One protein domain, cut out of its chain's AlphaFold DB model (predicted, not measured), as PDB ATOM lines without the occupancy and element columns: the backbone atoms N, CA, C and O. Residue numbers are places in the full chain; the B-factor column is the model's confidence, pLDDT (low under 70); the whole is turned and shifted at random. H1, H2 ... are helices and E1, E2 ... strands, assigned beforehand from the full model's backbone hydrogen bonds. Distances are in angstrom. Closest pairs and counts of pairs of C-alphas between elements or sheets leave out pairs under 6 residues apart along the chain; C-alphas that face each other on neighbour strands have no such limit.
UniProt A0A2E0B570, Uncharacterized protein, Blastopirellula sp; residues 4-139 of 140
ATOM      1  N   ARG A   4     178.151 155.286 210.754       39.03
ATOM      2  CA  ARG A   4     177.281 154.107 210.654       39.03
ATOM      3  C   ARG A   4     177.874 152.861 211.335       39.03
ATOM      4  O   ARG A   4     177.141 152.129 211.989       39.03
ATOM      5  N   ASN A   5     179.192 152.654 211.244       36.41
ATOM      6  CA  ASN A   5     179.888 151.518 211.864       36.41
ATOM      7  C   ASN A   5     180.022 151.662 213.387       36.41
ATOM      8  O   ASN A   5     179.980 150.661 214.099       36.41
ATOM      9  N   ASP A   6     180.144 152.890 213.897       45.22
ATOM     10  CA  ASP A   6     180.170 153.141 215.343       45.22
ATOM     11  C   ASP A   6     178.784 152.939 215.970       45.22
ATOM     12  O   ASP A   6     178.677 152.336 217.037       45.22
ATOM     13  N   LEU A   7     177.719 153.350 215.269       46.44
ATOM     14  CA  LEU A   7     176.341 153.091 215.687       46.44
ATOM     15  C   LEU A   7     176.035 151.585 215.693       46.44
ATOM     16  O   LEU A   7     175.551 151.066 216.689       46.44
ATOM     17  N   LEU A   8     176.385 150.852 214.628       45.44
ATOM     18  CA  LEU A   8     176.186 149.397 214.567       45.44
ATOM     19  C   LEU A   8     176.942 148.651 215.674       45.44
ATOM     20  O   LEU A   8     176.401 147.717 216.262       45.44
ATOM     21  N   LYS A   9     178.162 149.085 216.010       48.31
ATOM     22  CA  LYS A   9     178.917 148.526 217.143       48.31
ATOM     23  C   LYS A   9     178.255 148.808 218.488       48.31
ATOM     24  O   LYS A   9     178.267 147.925 219.336       48.31
ATOM     25  N   GLN A  10     177.666 149.988 218.681       55.16
ATOM     26  CA  GLN A  10     176.900 150.302 219.894       55.16
ATOM     27  C   GLN A  10     175.599 149.494 219.986       55.16
ATOM     28  O   GLN A  10     175.229 149.086 221.077       55.16
ATOM     29  N   LEU A  11     174.942 149.210 218.857       49.50
ATOM     30  CA  LEU A  11     173.712 148.408 218.811       49.50
ATOM     31  C   LEU A  11     173.964 146.899 219.013       49.50
ATOM     32  O   LEU A  11     173.089 146.193 219.506       49.50
ATOM     33  N   LEU A  12     175.143 146.395 218.625       48.97
ATOM     34  CA  LEU A  12     175.521 144.977 218.743       48.97
ATOM     35  C   LEU A  12     176.242 144.633 220.061       48.97
ATOM     36  O   LEU A  12     176.240 143.471 220.469       48.97
ATOM     37  N   ALA A  13     176.875 145.605 220.724       46.75
ATOM     38  CA  ALA A  13     177.637 145.382 221.952       46.75
ATOM     39  C   ALA A  13     176.730 145.402 223.196       46.75
ATOM     40  O   ALA A  13     176.617 146.419 223.870       46.75
ATOM     41  N   SER A  14     176.110 144.267 223.529       46.09
ATOM     42  CA  SER A  14     175.316 144.107 224.759       46.09
ATOM     43  C   SER A  14     176.032 143.204 225.773       46.09
ATOM     44  O   SER A  14     175.823 141.992 225.770       46.09
ATOM     45  N   ASP A  15     176.784 143.802 226.703       45.38
ATOM     46  CA  ASP A  15     177.385 143.135 227.880       45.38
ATOM     47  C   ASP A  15     176.704 143.545 229.212       45.38
ATOM     48  O   ASP A  15     177.351 143.664 230.255       45.38
ATOM     49  N   LYS A  16     175.384 143.795 229.217       52.19
ATOM     50  CA  LYS A  16     174.643 144.232 230.421       52.19
ATOM     51  C   LYS A  16     173.501 143.290 230.837       52.19
ATOM     52  O   LYS A  16     172.868 142.641 230.006       52.19
ATOM     53  N   PHE A  17     173.239 143.216 232.148       40.69
ATOM     54  CA  PHE A  17     172.239 142.344 232.793       40.69
ATOM     55  C   PHE A  17     171.194 143.167 233.581       40.69
ATOM     56  O   PHE A  17     171.555 144.155 234.211       40.69
ATOM     57  N   GLY A  18     169.923 142.728 233.609       60.78
ATOM     58  CA  GLY A  18     168.835 143.321 234.422       60.78
ATOM     59  C   GLY A  18     167.846 144.214 233.649       60.78
ATOM     60  O   GLY A  18     167.763 144.115 232.428       60.78
ATOM     61  N   GLU A  19     167.101 145.088 234.348       60.22
ATOM     62  CA  GLU A  19     166.111 146.034 233.770       60.22
ATOM     63  C   GLU A  19     166.710 146.970 232.700       60.22
ATOM     64  O   GLU A  19     166.025 147.349 231.748       60.22
ATOM     65  N   GLU A  20     168.008 147.285 232.796       59.88
ATOM     66  CA  GLU A  20     168.739 148.055 231.777       59.88
ATOM     67  C   GLU A  20     168.744 147.352 230.410       59.88
ATOM     68  O   GLU A  20     168.606 148.010 229.382       59.88
ATOM     69  N   LYS A  21     168.810 146.013 230.387       65.38
ATOM     70  CA  LYS A  21     168.766 145.220 229.151       65.38
ATOM     71  C   LYS A  21     167.387 145.271 228.496       65.38
ATOM     72  O   LYS A  21     167.287 145.248 227.275       65.38
ATOM     73  N   GLU A  22     166.321 145.340 229.291       64.12
ATOM     74  CA  GLU A  22     164.958 145.414 228.766       64.12
ATOM     75  C   GLU A  22     164.676 146.792 228.147       64.12
ATOM     76  O   GLU A  22     164.087 146.879 227.069       64.12
ATOM     77  N   GLN A  23     165.157 147.873 228.774       67.88
ATOM     78  CA  GLN A  23     165.112 149.211 228.172       67.88
ATOM     79  C   GLN A  23     165.969 149.307 226.905       67.88
ATOM     80  O   GLN A  23     165.506 149.851 225.904       67.88
ATOM     81  N   GLU A  24     167.182 148.754 226.920       66.19
ATOM     82  CA  GLU A  24     168.080 148.746 225.762       66.19
ATOM     83  C   GLU A  24     167.510 147.927 224.597       66.19
ATOM     84  O   GLU A  24     167.551 148.380 223.458       66.19
ATOM     85  N   GLN A  25     166.878 146.779 224.862       66.75
ATOM     86  CA  GLN A  25     166.186 145.999 223.830       66.75
ATOM     87  C   GLN A  25     164.995 146.747 223.231       66.75
ATOM     88  O   GLN A  25     164.835 146.741 222.011       66.75
ATOM     89  N   ARG A  26     164.181 147.429 224.049       69.50
ATOM     90  CA  ARG A  26     163.083 148.273 223.543       69.50
ATOM     91  C   ARG A  26     163.613 149.437 222.709       69.50
ATOM     92  O   ARG A  26     163.042 149.751 221.670       69.50
ATOM     93  N   PHE A  27     164.713 150.053 223.138       71.81
ATOM     94  CA  PHE A  27     165.377 151.123 222.396       71.81
ATOM     95  C   PHE A  27     165.953 150.627 221.060       71.81
ATOM     96  O   PHE A  27     165.743 151.255 220.022       71.81
ATOM     97  N   LEU A  28     166.624 149.475 221.069       70.88
ATOM     98  CA  LEU A  28     167.165 148.819 219.880       70.88
ATOM     99  C   LEU A  28     166.050 148.439 218.902       70.88
ATOM    100  O   LEU A  28     166.171 148.695 217.707       70.88
ATOM    101  N   GLN A  29     164.944 147.890 219.409       66.19
ATOM    102  CA  GLN A  29     163.774 147.544 218.608       66.19
ATOM    103  C   GLN A  29     163.140 148.785 217.972       66.19
ATOM    104  O   GLN A  29     162.923 148.790 216.764       66.19
ATOM    105  N   ALA A  30     162.912 149.850 218.745       69.06
ATOM    106  CA  ALA A  30     162.367 151.105 218.226       69.06
ATOM    107  C   ALA A  30     163.292 151.744 217.175       69.06
ATOM    108  O   ALA A  30     162.829 152.277 216.168       69.06
ATOM    109  N   THR A  31     164.609 151.653 217.376       73.62
ATOM    110  CA  THR A  31     165.601 152.139 216.407       73.62
ATOM    111  C   THR A  31     165.566 151.313 215.123       73.62
ATOM    112  O   THR A  31     165.556 151.880 214.034       73.62
ATOM    113  N   ALA A  32     165.503 149.982 215.230       70.69
ATOM    114  CA  ALA A  32     165.385 149.100 214.073       70.69
ATOM    115  C   ALA A  32     164.087 149.360 213.293       70.69
ATOM    116  O   ALA A  32     164.115 149.413 212.068       70.69
ATOM    117  N   GLU A  33     162.971 149.582 213.988       72.69
ATOM    118  CA  GLU A  33     161.679 149.918 213.381       72.69
ATOM    119  C   GLU A  33     161.720 151.259 212.632       72.69
ATOM    120  O   GLU A  33     161.228 151.359 211.505       72.69
ATOM    121  N   LEU A  34     162.376 152.273 213.203       75.94
ATOM    122  CA  LEU A  34     162.580 153.563 212.542       75.94
ATOM    123  C   LEU A  34     163.458 153.423 211.291       75.94
ATOM    124  O   LEU A  34     163.091 153.909 210.224       75.94
ATOM    125  N   MET A  35     164.566 152.680 211.388       82.25
ATOM    126  CA  MET A  35     165.425 152.397 210.233       82.25
ATOM    127  C   MET A  35     164.671 151.635 209.137       82.25
ATOM    128  O   MET A  35     164.816 151.955 207.961       82.25
ATOM    129  N   LEU A  36     163.850 150.645 209.499       79.00
ATOM    130  CA  LEU A  36     163.029 149.901 208.542       79.00
ATOM    131  C   LEU A  36     161.999 150.804 207.858       79.00
ATOM    132  O   LEU A  36     161.824 150.705 206.646       79.00
ATOM    133  N   THR A  37     161.372 151.715 208.601       81.00
ATOM    134  CA  THR A  37     160.419 152.692 208.052       81.00
ATOM    135  C   THR A  37     161.088 153.613 207.028       81.00
ATOM    136  O   THR A  37     160.539 153.844 205.946       81.00
ATOM    137  N   ASP A  38     162.302 154.085 207.319       86.62
ATOM    138  CA  ASP A  38     163.089 154.892 206.382       86.62
ATOM    139  C   ASP A  38     163.442 154.098 205.116       86.62
ATOM    140  O   ASP A  38     163.279 154.595 204.001       86.62
ATOM    141  N   LEU A  39     163.865 152.837 205.262       87.75
ATOM    142  CA  LEU A  39     164.185 151.966 204.125       87.75
ATOM    143  C   LEU A  39     162.960 151.686 203.244       87.75
ATOM    144  O   LEU A  39     163.060 151.762 202.018       87.75
ATOM    145  N   ILE A  40     161.803 151.417 203.851       86.56
ATOM    146  CA  ILE A  40     160.531 151.249 203.135       86.56
ATOM    147  C   ILE A  40     160.184 152.535 202.378       86.56
ATOM    148  O   ILE A  40     159.822 152.478 201.206       86.56
ATOM    149  N   THR A  41     160.367 153.700 202.999       88.19
ATOM    150  CA  THR A  41     160.108 154.996 202.356       88.19
ATOM    151  C   THR A  41     161.007 155.218 201.138       88.19
ATOM    152  O   THR A  41     160.531 155.647 200.086       88.19
ATOM    153  N   ILE A  42     162.297 154.883 201.235       90.81
ATOM    154  CA  ILE A  42     163.227 154.956 200.096       90.81
ATOM    155  C   ILE A  42     162.776 154.015 198.971       90.81
ATOM    156  O   ILE A  42     162.766 154.423 197.809       90.81
ATOM    157  N   ALA A  43     162.367 152.787 199.301       89.56
ATOM    158  CA  ALA A  43     161.885 151.817 198.321       89.56
ATOM    159  C   ALA A  43     160.590 152.280 197.625       89.56
ATOM    160  O   ALA A  43     160.494 152.183 196.405       89.56
ATOM    161  N   ILE A  44     159.634 152.847 198.372       90.12
ATOM    162  CA  ILE A  44     158.396 153.436 197.827       90.12
ATOM    163  C   ILE A  44     158.714 154.585 196.866       90.12
ATOM    164  O   ILE A  44     158.137 154.670 195.780       90.12
ATOM    165  N   ASN A  45     159.644 155.466 197.243       91.62
ATOM    166  CA  ASN A  45     160.050 156.583 196.395       91.62
ATOM    167  C   ASN A  45     160.728 156.095 195.108       91.62
ATOM    168  O   ASN A  45     160.431 156.608 194.034       91.62
ATOM    169  N   GLY A  46     161.597 155.083 195.205       92.19
ATOM    170  CA  GLY A  46     162.211 154.440 194.043       92.19
ATOM    171  C   GLY A  46     161.165 153.840 193.106       92.19
ATOM    172  O   GLY A  46     161.156 154.163 191.920       92.19
ATOM    173  N   PHE A  47     160.224 153.074 193.661       91.88
ATOM    174  CA  PHE A  47     159.110 152.489 192.915       91.88
ATOM    175  C   PHE A  47     158.272 153.551 192.192       91.88
ATOM    176  O   PHE A  47     157.964 153.416 191.012       91.88
ATOM    177  N   SER A  48     157.952 154.649 192.878       89.12
ATOM    178  CA  SER A  48     157.118 155.724 192.323       89.12
ATOM    179  C   SER A  48     157.772 156.459 191.148       89.12
ATOM    180  O   SER A  48     157.069 157.058 190.337       89.12
ATOM    181  N   VAL A  49     159.108 156.452 191.067       93.00
ATOM    182  CA  VAL A  49     159.871 157.155 190.023       93.00
ATOM    183  C   VAL A  49     160.278 156.218 188.887       93.00
ATOM    184  O   VAL A  49     160.196 156.609 187.725       93.00
ATOM    185  N   TYR A  50     160.726 155.005 189.212       93.50
ATOM    186  CA  TYR A  50     161.359 154.085 188.261       93.50
ATOM    187  C   TYR A  50     160.518 152.837 187.949       93.50
ATOM    188  O   TYR A  50     160.897 152.056 187.079       93.50
ATOM    189  N   GLY A  51     159.381 152.648 188.622       92.81
ATOM    190  CA  GLY A  51     158.541 151.459 188.491       92.81
ATOM    191  C   GLY A  51     159.032 150.281 189.337       92.81
ATOM    192  O   GLY A  51     159.838 150.447 190.249       92.81
ATOM    193  N   ALA A  52     158.511 149.085 189.053       94.31
ATOM    194  CA  ALA A  52     158.792 147.865 189.810       94.31
ATOM    195  C   ALA A  52     160.302 147.563 189.893       94.31
ATOM    196  O   ALA A  52     161.027 147.654 188.901       94.31
ATOM    197  N   GLY A  53     160.775 147.209 191.089       95.62
ATOM    198  CA  GLY A  53     162.202 147.103 191.382       95.62
ATOM    199  C   GLY A  53     162.500 146.825 192.852       95.62
ATOM    200  O   GLY A  53     161.601 146.797 193.691       95.62
ATOM    201  N   SER A  54     163.772 146.636 193.188       95.88
ATOM    202  CA  SER A  54     164.208 146.333 194.556       95.88
ATOM    203  C   SER A  54     165.168 147.391 195.086       95.88
ATOM    204  O   SER A  54     166.066 147.854 194.379       95.88
ATOM    205  N   LEU A  55     165.016 147.753 196.363       96.12
ATOM    206  CA  LEU A  55     166.036 148.519 197.069       96.12
ATOM    207  C   LEU A  55     167.194 147.588 197.441       96.12
ATOM    208  O   LEU A  55     167.066 146.759 198.340       96.12
ATOM    209  N   ILE A  56     168.333 147.742 196.775       94.88
ATOM    210  CA  ILE A  56     169.537 146.963 197.047       94.88
ATOM    211  C   ILE A  56     170.357 147.659 198.127       94.88
ATOM    212  O   ILE A  56     170.779 148.803 197.970       94.88
ATOM    213  N   ILE A  57     170.615 146.951 199.219       93.00
ATOM    214  CA  ILE A  57     171.489 147.367 200.312       93.00
ATOM    215  C   ILE A  57     172.691 146.434 200.304       93.00
ATOM    216  O   ILE A  57     172.587 145.267 200.682       93.00
ATOM    217  N   ASN A  58     173.843 146.950 199.897       90.00
ATOM    218  CA  ASN A  58     175.079 146.191 199.906       90.00
ATOM    219  C   ASN A  58     175.921 146.590 201.120       90.00
ATOM    220  O   ASN A  58     176.499 147.674 201.181       90.00
ATOM    221  N   LEU A  59     175.970 145.693 202.105       87.44
ATOM    222  CA  LEU A  59     176.726 145.887 203.339       87.44
ATOM    223  C   LEU A  59     178.230 145.680 203.152       87.44
ATOM    224  O   LEU A  59     179.001 146.141 203.986       87.44
ATOM    225  N   GLN A  60     178.660 145.017 202.076       86.12
ATOM    226  CA  GLN A  60     180.083 144.799 201.806       86.12
ATOM    227  C   GLN A  60     180.775 146.091 201.347       86.12
ATOM    228  O   GLN A  60     181.969 146.273 201.577       86.12
ATOM    229  N   ASN A  61     180.033 147.004 200.710       87.19
ATOM    230  CA  ASN A  61     180.567 148.269 200.197       87.19
ATOM    231  C   ASN A  61     179.798 149.517 200.667       87.19
ATOM    232  O   ASN A  61     179.985 150.596 200.106       87.19
ATOM    233  N   ASP A  62     178.946 149.376 201.686       85.19
ATOM    234  CA  ASP A  62     178.128 150.446 202.270       85.19
ATOM    235  C   ASP A  62     177.196 151.181 201.278       85.19
ATOM    236  O   ASP A  62     176.768 152.308 201.550       85.19
ATOM    237  N   SER A  63     176.835 150.564 200.148       89.19
ATOM    238  CA  SER A  63     175.959 151.189 199.148       89.19
ATOM    239  C   SER A  63     174.478 150.860 199.350       89.19
ATOM    240  O   SER A  63     174.089 149.832 199.910       89.19
ATOM    241  N   THR A  64     173.617 151.784 198.930       92.25
ATOM    242  CA  THR A  64     172.165 151.607 198.921       92.25
ATOM    243  C   THR A  64     171.611 152.254 197.664       92.25
ATOM    244  O   THR A  64     171.721 153.468 197.500       92.25
ATOM    245  N   THR A  65     171.045 151.436 196.783       94.44
ATOM    246  CA  THR A  65     170.619 151.847 195.443       94.44
ATOM    247  C   THR A  65     169.307 151.164 195.106       94.44
ATOM    248  O   THR A  65     169.167 149.959 195.294       94.44
ATOM    249  N   TYR A  66     168.341 151.925 194.602       96.25
ATOM    250  CA  TYR A  66     167.136 151.340 194.028       96.25
ATOM    251  C   TYR A  66     167.436 150.860 192.608       96.25
ATOM    252  O   TYR A  66     167.947 151.643 191.810       96.25
ATOM    253  N   MET A  67     167.134 149.599 192.310       96.38
ATOM    254  CA  MET A  67     167.286 149.018 190.977       96.38
ATOM    255  C   MET A  67     165.913 148.654 190.428       96.38
ATOM    256  O   MET A  67     165.217 147.812 191.002       96.38
ATOM    257  N   SER A  68     165.527 149.296 189.327       96.25
ATOM    258  CA  SER A  68     164.312 148.943 188.590       96.25
ATOM    259  C   SER A  68     164.487 147.617 187.844       96.25
ATOM    260  O   SER A  68     165.613 147.166 187.624       96.25
ATOM    261  N   GLY A  69     163.384 147.012 187.395       94.50
ATOM    262  CA  GLY A  69     163.437 145.844 186.509       94.50
ATOM    263  C   GLY A  69     164.292 146.099 185.259       94.50
ATOM    264  O   GLY A  69     165.096 145.255 184.881       94.50
ATOM    265  N   TYR A  70     164.224 147.309 184.694       94.69
ATOM    266  CA  TYR A  70     165.061 147.707 183.559       94.69
ATOM    267  C   TYR A  70     166.563 147.725 183.892       94.69
ATOM    268  O   TYR A  70     167.385 147.268 183.095       94.69
ATOM    269  N   ASP A  71     166.939 148.235 185.070       95.56
ATOM    270  CA  ASP A  71     168.339 148.225 185.513       95.56
ATOM    271  C   ASP A  71     168.844 146.788 185.687       95.56
ATOM    272  O   ASP A  71     169.954 146.459 185.269       95.56
ATOM    273  N   ILE A  72     168.000 145.914 186.243       95.62
ATOM    274  CA  ILE A  72     168.316 144.500 186.463       95.62
ATOM    275  C   ILE A  72     168.480 143.755 185.133       95.62
ATOM    276  O   ILE A  72     169.448 143.017 184.972       95.62
ATOM    277  N   GLU A  73     167.601 143.974 184.153       95.56
ATOM    278  CA  GLU A  73     167.729 143.387 182.810       95.56
ATOM    279  C   GLU A  73     169.047 143.777 182.131       95.56
ATOM    280  O   GLU A  73     169.716 142.948 181.503       95.56
ATOM    281  N   LYS A  74     169.449 145.043 182.273       96.06
ATOM    282  CA  LYS A  74     170.724 145.523 181.740       96.06
ATOM    283  C   LYS A  74     171.906 144.828 182.413       96.06
ATOM    284  O   LYS A  74     172.845 144.438 181.715       96.06
ATOM    285  N   ASP A  75     171.857 144.660 183.729       95.12
ATOM    286  CA  ASP A  75     172.911 143.981 184.481       95.12
ATOM    287  C   ASP A  75     172.967 142.481 184.159       95.12
ATOM    288  O   ASP A  75     174.065 141.945 184.014       95.12
ATOM    289  N   ILE A  76     171.825 141.827 183.906       95.81
ATOM    290  CA  ILE A  76     171.776 140.453 183.371       95.81
ATOM    291  C   ILE A  76     172.525 140.381 182.040       95.81
ATOM    292  O   ILE A  76     173.408 139.542 181.881       95.81
ATOM    293  N   ALA A  77     172.246 141.289 181.101       95.88
ATOM    294  CA  ALA A  77     172.917 141.293 179.800       95.88
ATOM    295  C   ALA A  77     174.435 141.538 179.912       95.88
ATOM    296  O   ALA A  77     175.210 141.089 179.061       95.88
ATOM    297  N   VAL A  78     174.884 142.270 180.936       96.56
ATOM    298  CA  VAL A  78     176.313 142.444 181.234       96.56
ATOM    299  C   VAL A  78     176.900 141.169 181.835       96.56
ATOM    300  O   VAL A  78     177.970 140.754 181.390       96.56
ATOM    301  N   ALA A  79     176.218 140.538 182.790       94.69
ATOM    302  CA  ALA A  79     176.656 139.299 183.427       94.69
ATOM    303  C   ALA A  79     176.742 138.138 182.419       94.69
ATOM    304  O   ALA A  79     177.744 137.429 182.390       94.69
ATOM    305  N   GLU A  80     175.776 138.027 181.501       94.38
ATOM    306  CA  GLU A  80     175.782 137.053 180.396       94.38
ATOM    307  C   GLU A  80     177.016 137.196 179.498       94.38
ATOM    308  O   GLU A  80     177.603 136.199 179.085       94.38
ATOM    309  N   ARG A  81     177.468 138.427 179.231       96.00
ATOM    310  CA  ARG A  81     178.700 138.667 178.453       96.00
ATOM    311  C   ARG A  81     179.974 138.271 179.193       96.00
ATOM    312  O   ARG A  81     180.991 138.061 178.540       96.00
ATOM    313  N   HIS A  82     179.930 138.247 180.521       95.56
ATOM    314  CA  HIS A  82     181.053 137.850 181.369       95.56
ATOM    315  C   HIS A  82     180.965 136.382 181.803       95.56
ATOM    316  O   HIS A  82     181.853 135.936 182.521       95.56
ATOM    317  N   GLU A  83     179.935 135.650 181.359       95.00
ATOM    318  CA  GLU A  83     179.673 134.259 181.750       95.00
ATOM    319  C   GLU A  83     179.590 134.088 183.284       95.00
ATOM    320  O   GLU A  83     179.982 133.064 183.838       95.00
ATOM    321  N   ASP A  84     179.075 135.109 183.983       95.19
ATOM    322  CA  ASP A  84     178.922 135.107 185.443       95.19
ATOM    323  C   ASP A  84     177.590 134.451 185.843       95.19
ATOM    324  O   ASP A  84     176.580 135.119 186.083       95.19
ATOM    325  N   GLU A  85     177.575 133.116 185.845       94.00
ATOM    326  CA  GLU A  85     176.373 132.310 186.107       94.00
ATOM    327  C   GLU A  85     175.745 132.597 187.481       94.00
ATOM    328  O   GLU A  85     174.521 132.655 187.592       94.00
ATOM    329  N   GLU A  86     176.557 132.854 188.512       91.31
ATOM    330  CA  GLU A  86     176.059 133.142 189.863       91.31
ATOM    331  C   GLU A  86     175.268 134.457 189.898       91.31
ATOM    332  O   GLU A  86     174.171 134.524 190.466       91.31
ATOM    333  N   VAL A  87     175.796 135.501 189.251       91.38
ATOM    334  CA  VAL A  87     175.106 136.792 189.147       91.38
ATOM    335  C   VAL A  87     173.853 136.672 188.283       91.38
ATOM    336  O   VAL A  87     172.815 137.225 188.648       91.38
ATOM    337  N   ILE A  88     173.907 135.929 187.174       94.31
ATOM    338  CA  ILE A  88     172.745 135.716 186.298       94.31
ATOM    339  C   ILE A  88     171.607 135.031 187.059       94.31
ATOM    340  O   ILE A  88     170.473 135.518 187.018       94.31
ATOM    341  N   ASP A  89     171.895 133.942 187.771       94.38
ATOM    342  CA  ASP A  89     170.893 133.194 188.536       94.38
ATOM    343  C   ASP A  89     170.272 134.057 189.635       94.38
ATOM    344  O   ASP A  89     169.048 134.072 189.815       94.38
ATOM    345  N   PHE A  90     171.096 134.843 190.332       92.50
ATOM    346  CA  PHE A  90     170.608 135.793 191.324       92.50
ATOM    347  C   PHE A  90     169.687 136.856 190.705       92.50
ATOM    348  O   PHE A  90     168.581 137.073 191.210       92.50
ATOM    349  N   LEU A  91     170.113 137.518 189.624       95.19
ATOM    350  CA  LEU A  91     169.352 138.603 189.001       95.19
ATOM    351  C   LEU A  91     168.055 138.098 188.357       95.19
ATOM    352  O   LEU A  91     167.020 138.754 188.475       95.19
ATOM    353  N   ARG A  92     168.062 136.906 187.749       95.50
ATOM    354  CA  ARG A  92     166.842 136.262 187.233       95.50
ATOM    355  C   ARG A  92     165.880 135.900 188.359       95.50
ATOM    356  O   ARG A  92     164.699 136.226 188.275       95.50
ATOM    357  N   GLY A  93     166.382 135.326 189.453       94.94
ATOM    358  CA  GLY A  93     165.566 135.072 190.641       94.94
ATOM    359  C   GLY A  93     165.018 136.356 191.280       94.94
ATOM    360  O   GLY A  93     163.934 136.348 191.866       94.94
ATOM    361  N   LEU A  94     165.736 137.478 191.168       94.88
ATOM    362  CA  LEU A  94     165.243 138.786 191.598       94.88
ATOM    363  C   LEU A  94     164.121 139.298 190.684       94.88
ATOM    364  O   LEU A  94     163.118 139.777 191.210       94.88
ATOM    365  N   MET A  95     164.251 139.148 189.364       96.00
ATOM    366  CA  MET A  95     163.192 139.485 188.402       96.00
ATOM    367  C   MET A  95     161.912 138.692 188.665       96.00
ATOM    368  O   MET A  95     160.846 139.287 188.790       96.00
ATOM    369  N   GLU A  96     162.010 137.378 188.885       95.38
ATOM    370  CA  GLU A  96     160.841 136.552 189.229       95.38
ATOM    371  C   GLU A  96     160.127 137.053 190.493       95.38
ATOM    372  O   GLU A  96     158.897 137.063 190.569       95.38
ATOM    373  N   ARG A  97     160.887 137.506 191.501       93.81
ATOM    374  CA  ARG A  97     160.306 138.097 192.715       93.81
ATOM    375  C   ARG A  97     159.658 139.446 192.449       93.81
ATOM    376  O   ARG A  97     158.639 139.729 193.069       93.81
ATOM    377  N   ILE A  98     160.241 140.269 191.579       94.44
ATOM    378  CA  ILE A  98     159.670 141.558 191.174       94.44
ATOM    379  C   ILE A  98     158.324 141.340 190.483       94.44
ATOM    380  O   ILE A  98     157.340 141.984 190.852       94.44
ATOM    381  N   ASP A  99     158.264 140.387 189.555       94.00
ATOM    382  CA  ASP A  99     157.054 140.064 188.797       94.00
ATOM    383  C   ASP A  99     155.953 139.461 189.679       94.00
ATOM    384  O   ASP A  99     154.769 139.731 189.484       94.00
ATOM    385  N   ALA A 100     156.335 138.663 190.680       93.19
ATOM    386  CA  ALA A 100     155.398 138.025 191.602       93.19
ATOM    387  C   ALA A 100     154.952 138.922 192.776       93.19
ATOM    388  O   ALA A 100     154.077 138.517 193.546       93.19
ATOM    389  N   ASN A 101     155.555 140.100 192.967       90.62
ATOM    390  CA  ASN A 101     155.290 140.942 194.134       90.62
ATOM    391  C   ASN A 101     153.943 141.681 194.036       90.62
ATOM    392  O   ASN A 101     153.581 142.222 192.990       90.62
ATOM    393  N   ASP A 102     153.225 141.781 195.159       89.00
ATOM    394  CA  ASP A 102     152.033 142.627 195.254       89.00
ATOM    395  C   ASP A 102     152.424 144.084 195.529       89.00
ATOM    396  O   ASP A 102     152.456 144.556 196.667       89.00
ATOM    397  N   TRP A 103     152.658 144.832 194.454       85.94
ATOM    398  CA  TRP A 103     152.993 146.260 194.486       85.94
ATOM    399  C   TRP A 103     151.881 147.172 195.021       85.94
ATOM    400  O   TRP A 103     152.043 148.386 195.008       85.94
ATOM    401  N   THR A 104     150.744 146.633 195.471       81.75
ATOM    402  CA  THR A 104     149.731 147.415 196.200       81.75
ATOM    403  C   THR A 104     149.896 147.330 197.714       81.75
ATOM    404  O   THR A 104     149.380 148.184 198.438       81.75
ATOM    405  N   GLN A 105     150.652 146.343 198.201       77.81
ATOM    406  CA  GLN A 105     150.825 146.080 199.630       77.81
ATOM    407  C   GLN A 105     152.284 146.106 200.073       77.81
ATOM    408  O   GLN A 105     152.569 146.517 201.199       77.81
ATOM    409  N   THR A 106     153.203 145.681 199.209       85.19
ATOM    410  CA  THR A 106     154.576 145.394 199.606       85.19
ATOM    411  C   THR A 106     155.613 145.998 198.669       85.19
ATOM    412  O   THR A 106     155.402 146.166 197.467       85.19
ATOM    413  N   VAL A 107     156.780 146.292 199.238       89.56
ATOM    414  CA  VAL A 107     157.998 146.677 198.519       89.56
ATOM    415  C   VAL A 107     159.073 145.611 198.687       89.56
ATOM    416  O   VAL A 107     159.082 144.871 199.674       89.56
ATOM    417  N   LEU A 108     160.006 145.551 197.736       92.62
ATOM    418  CA  LEU A 108     161.139 144.634 197.791       92.62
ATOM    419  C   LEU A 108     162.407 145.335 198.274       92.62
ATOM    420  O   LEU A 108     162.771 146.412 197.794       92.62
ATOM    421  N   ILE A 109     163.095 144.688 199.214       91.75
ATOM    422  CA  ILE A 109     164.416 145.097 199.693       91.75
ATOM    423  C   ILE A 109     165.353 143.898 199.615       91.75
ATOM    424  O   ILE A 109     165.068 142.839 200.179       91.75
ATOM    425  N   THR A 110     166.494 144.067 198.960       92.81
ATOM    426  CA  THR A 110     167.534 143.046 198.845       92.81
ATOM    427  C   THR A 110     168.757 143.439 199.652       92.81
ATOM    428  O   THR A 110     169.337 144.499 199.447       92.81
ATOM    429  N   LEU A 111     169.179 142.562 200.556       91.00
ATOM    430  CA  LEU A 111     170.373 142.722 201.371       91.00
ATOM    431  C   LEU A 111     171.496 141.837 200.833       91.00
ATOM    432  O   LEU A 111     171.309 140.627 200.714       91.00
ATOM    433  N   ILE A 112     172.659 142.429 200.573       88.75
ATOM    434  CA  ILE A 112     173.894 141.734 200.199       88.75
ATOM    435  C   ILE A 112     174.875 141.860 201.364       88.75
ATOM    436  O   ILE A 112     175.140 142.962 201.852       88.75
ATOM    437  N   SER A 113     175.402 140.730 201.826       87.50
ATOM    438  CA  SER A 113     176.343 140.647 202.946       87.50
ATOM    439  C   SER A 113     177.348 139.519 202.728       87.50
ATOM    440  O   SER A 113     177.190 138.728 201.801       87.50
ATOM    441  N   ASP A 114     178.350 139.397 203.599       81.12
ATOM    442  CA  ASP A 114     179.290 138.262 203.575       81.12
ATOM    443  C   ASP A 114     178.594 136.912 203.831       81.12
ATOM    444  O   ASP A 114     179.095 135.860 203.449       81.12
ATOM    445  N   ALA A 115     177.414 136.932 204.463       79.81
ATOM    446  CA  ALA A 115     176.587 135.750 204.708       79.81
ATOM    447  C   ALA A 115     175.667 135.394 203.522       79.81
ATOM    448  O   ALA A 115     174.839 134.486 203.632       79.81
ATOM    449  N   GLY A 116     175.786 136.125 202.411       82.25
ATOM    450  CA  GLY A 116     175.009 135.943 201.191       82.25
ATOM    451  C   GLY A 116     173.948 137.017 200.970       82.25
ATOM    452  O   GLY A 116     173.868 138.025 201.690       82.25
ATOM    453  N   THR A 117     173.124 136.767 199.953       87.69
ATOM    454  CA  THR A 117     172.121 137.702 199.442       87.69
ATOM    455  C   THR A 117     170.706 137.240 199.775       87.69
ATOM    456  O   THR A 117     170.368 136.065 199.622       87.69
ATOM    457  N   ARG A 118     169.857 138.159 200.248       88.19
ATOM    458  CA  ARG A 118     168.459 137.867 200.609       88.19
ATOM    459  C   ARG A 118     167.532 138.996 200.190       88.19
ATOM    460  O   ARG A 118     167.790 140.144 200.526       88.19
ATOM    461  N   THR A 119     166.421 138.658 199.543       88.94
ATOM    462  CA  THR A 119     165.351 139.612 199.209       88.94
ATOM    463  C   THR A 119     164.141 139.394 200.109       88.94
ATOM    464  O   THR A 119     163.659 138.266 200.235       88.94
ATOM    465  N   PHE A 120     163.650 140.477 200.703       87.25
ATOM    466  CA  PHE A 120     162.489 140.530 201.583       87.25
ATOM    467  C   PHE A 120     161.362 141.304 200.900       87.25
ATOM    468  O   PHE A 120     161.620 142.325 200.264       87.25
ATOM    469  N   SER A 121     160.130 140.827 201.062       86.56
ATOM    470  CA  SER A 121     158.922 141.586 200.735       86.56
ATOM    471  C   SER A 121     158.387 142.172 202.039       86.56
ATOM    472  O   SER A 121     158.137 141.425 202.988       86.56
ATOM    473  N   LEU A 122     158.328 143.499 202.124       81.94
ATOM    474  CA  LEU A 122     157.948 144.230 203.334       81.94
ATOM    475  C   LEU A 122     156.680 145.032 203.079       81.94
ATOM    476  O   LEU A 122     156.568 145.690 202.047       81.94
ATOM    477  N   GLU A 123     155.745 145.011 204.028       80.62
ATOM    478  CA  GLU A 123     154.518 145.804 203.939       80.62
ATOM    479  C   GLU A 123     154.832 147.305 203.944       80.62
ATOM    480  O   GLU A 123     155.537 147.808 204.820       80.62
ATOM    481  N   ALA A 124     154.259 148.036 202.987       69.56
ATOM    482  CA  ALA A 124     154.454 149.477 202.820       69.56
ATOM    483  C   ALA A 124     153.816 150.328 203.948       69.56
ATOM    484  O   ALA A 124     154.013 151.544 204.001       69.56
ATOM    485  N   GLY A 125     153.075 149.709 204.879       60.78
ATOM    486  CA  GLY A 125     152.472 150.368 206.042       60.78
ATOM    487  C   GLY A 125     151.454 151.467 205.691       60.78
ATOM    488  O   GLY A 125     150.968 151.563 204.568       60.78
ATOM    489  N   ARG A 126     151.115 152.329 206.665       45.22
ATOM    490  CA  ARG A 126     150.129 153.436 206.544       45.22
ATOM    491  C   ARG A 126     150.459 154.510 205.490       45.22
ATOM    492  O   ARG A 126     149.642 155.398 205.279       45.22
ATOM    493  N   SER A 127     151.580 154.403 204.780       47.78
ATOM    494  CA  SER A 127     151.894 155.190 203.574       47.78
ATOM    495  C   SER A 127     151.103 154.729 202.331       47.78
ATOM    496  O   SER A 127     151.512 154.971 201.197       47.78
ATOM    497  N   GLN A 128     149.966 154.054 202.539       48.38
ATOM    498  CA  GLN A 128     149.119 153.449 201.512       48.38
ATOM    499  C   GLN A 128     148.467 154.457 200.562       48.38
ATOM    500  O   GLN A 128     148.219 154.094 199.420       48.38
ATOM    501  N   GLU A 129     148.208 155.705 200.962       49.28
ATOM    502  CA  GLU A 129     147.584 156.683 200.052       49.28
ATOM    503  C   GLU A 129     148.532 157.028 198.892       49.28
ATOM    504  O   GLU A 129     148.205 156.766 197.738       49.28
ATOM    505  N   SER A 130     149.762 157.461 199.184       51.34
ATOM    506  CA  SER A 130     150.762 157.764 198.148       51.34
ATOM    507  C   SER A 130     151.215 156.523 197.369       51.34
ATOM    508  O   SER A 130     151.489 156.606 196.173       51.34
ATOM    509  N   PHE A 131     151.292 155.364 198.034       48.69
ATOM    510  CA  PHE A 131     151.697 154.109 197.397       48.69
ATOM    511  C   PHE A 131     150.612 153.550 196.467       48.69
ATOM    512  O   PHE A 131     150.919 153.125 195.355       48.69
ATOM    513  N   SER A 132     149.339 153.607 196.869       58.84
ATOM    514  CA  SER A 132     148.222 153.179 196.018       58.84
ATOM    515  C   SER A 132     148.050 154.082 194.796       58.84
ATOM    516  O   SER A 132     147.793 153.576 193.704       58.84
ATOM    517  N   GLU A 133     148.274 155.394 194.931       58.47
ATOM    518  CA  GLU A 133     148.299 156.321 193.795       58.47
ATOM    519  C   GLU A 133     149.452 156.036 192.820       58.47
ATOM    520  O   GLU A 133     149.250 156.072 191.604       58.47
ATOM    521  N   ALA A 134     150.652 155.724 193.324       59.88
ATOM    522  CA  ALA A 134     151.787 155.331 192.486       59.88
ATOM    523  C   ALA A 134     151.525 154.000 191.757       59.88
ATOM    524  O   ALA A 134     151.732 153.908 190.547       59.88
ATOM    525  N   ALA A 135     150.988 153.002 192.466       60.12
ATOM    526  CA  ALA A 135     150.642 151.696 191.903       60.12
ATOM    527  C   ALA A 135     149.486 151.758 190.886       60.12
ATOM    528  O   ALA A 135     149.410 150.927 189.981       60.12
ATOM    529  N   ALA A 136     148.576 152.727 191.021       62.00
ATOM    530  CA  ALA A 136     147.523 152.974 190.039       62.00
ATOM    531  C   ALA A 136     148.086 153.584 188.745       62.00
ATOM    532  O   ALA A 136     147.722 153.139 187.661       62.00
ATOM    533  N   LYS A 137     149.019 154.540 188.856       58.00
ATOM    534  CA  LYS A 137     149.669 155.187 187.702       58.00
ATOM    535  C   LYS A 137     150.610 154.269 186.928       58.00
ATOM    536  O   LYS A 137     150.800 154.477 185.740       58.00
ATOM    537  N   SER A 138     151.210 153.268 187.573       54.44
ATOM    538  CA  SER A 138     152.113 152.322 186.901       54.44
ATOM    539  C   SER A 138     151.389 151.224 186.105       54.44
ATOM    540  O   SER A 138     152.056 150.398 185.488       54.44
ATOM    541  N   LYS A 139     150.050 151.152 186.171       51.22
ATOM    542  CA  LYS A 139     149.217 150.184 185.428       51.22
ATOM    543  C   LYS A 139     148.558 150.773 184.170       51.22
ATOM    544  O   LYS A 139     147.898 150.018 183.457       51.22
TER     545      LYS A 139
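AT A GLANCE: This is residues 4 to 139 of the 140 residues of an uncharacterized protein of Blastopirellula sp (UniProt A0A2E0B570). A twisted sheet of four strands lies between two helical layers: the very long helix H2 crosses one face with its residues 36 to 50, and the helical hairpin of H3 and H4 is on the other, with H4 over the sheet. H2 runs on far past the sheet as an arm, H1 folds back near it, residues 17 to 23 stick out at the arm's tip, and H5 packs on residues 44 to 48 of H2. The printed part has 136 residues with five named helices and four named strands, in the order H1 H2 E1 E2 H3 H4 E3 E4 H5; the sheet is mixed, ordered E2 E1 E3 E4, and the class is mixed, helices and strands. The whole is only just loose, close to compact, with a radius of gyration of the C-alphas of 17.5 A, and flat, spanning 54 by 40 by 21 A.

HOW THE PARTS SIT: The inner strands E1, residues 53 to 58, and E3, residues 106 to 113, are parallel at 28 degrees, with N 57 and O 110 2.8 A apart, within hydrogen-bond range. Edge strand E2, residues 63 to 68, forms an antiparallel hairpin with E1, N 56 to O 65 at 2.8 A. Edge strand E4, residues 116 to 123, forms another with E3, N 111 to O 118 at 2.8 A. H2, residues 19 to 50, is on the sheet at a height of 5.9 A, over E1 and E3, and runs across the strands, at 69 degrees to E3 on the local plane; the closest C-alphas of H2 and E1 are those of Ala 43 and Leu 55, 5.4 A. On the opposite face H4, residues 85 to 100, has a height of 8.2 A, over E1 and E3. H3, residues 69 to 81, touches H4, closest at the C-alphas of Ile 76 and Ile 88, 5.7 A; this helical hairpin has a shallow tilt of 21 degrees, opposite ways. H5, residues 128 to 137, is not on the sheet but touches H2, closest at the C-alphas of Ser 48 and Ala 134, 5.3 A. H1, residues 4 to 12, is close to H2 but not clearly touching: the C-alphas of Leu 11 and Leu 28 are 6.6 A apart. In the five helices every O i to N i+4 pair is within hydrogen-bond range.

IN THESE COORDINATES: H2 measures 46.5 A from C-alpha 19 at (166.111, 146.034, 233.770) to C-alpha 50 at (161.359, 154.085, 188.261). H4 measures 22.4 A, E3 22.5 A, E4 22.9 A and H3 18.7 A. H1 begins at C-alpha 4, (177.281, 154.107, 210.654).

THE WHOLE: The C-alphas farthest apart, of Glu 19 and Arg 81, are 57.2 A apart. The printed part has no cut and no long link. Confidence is low, under 70, at residues 4 to 26, 29 to 30 and 124 to 139.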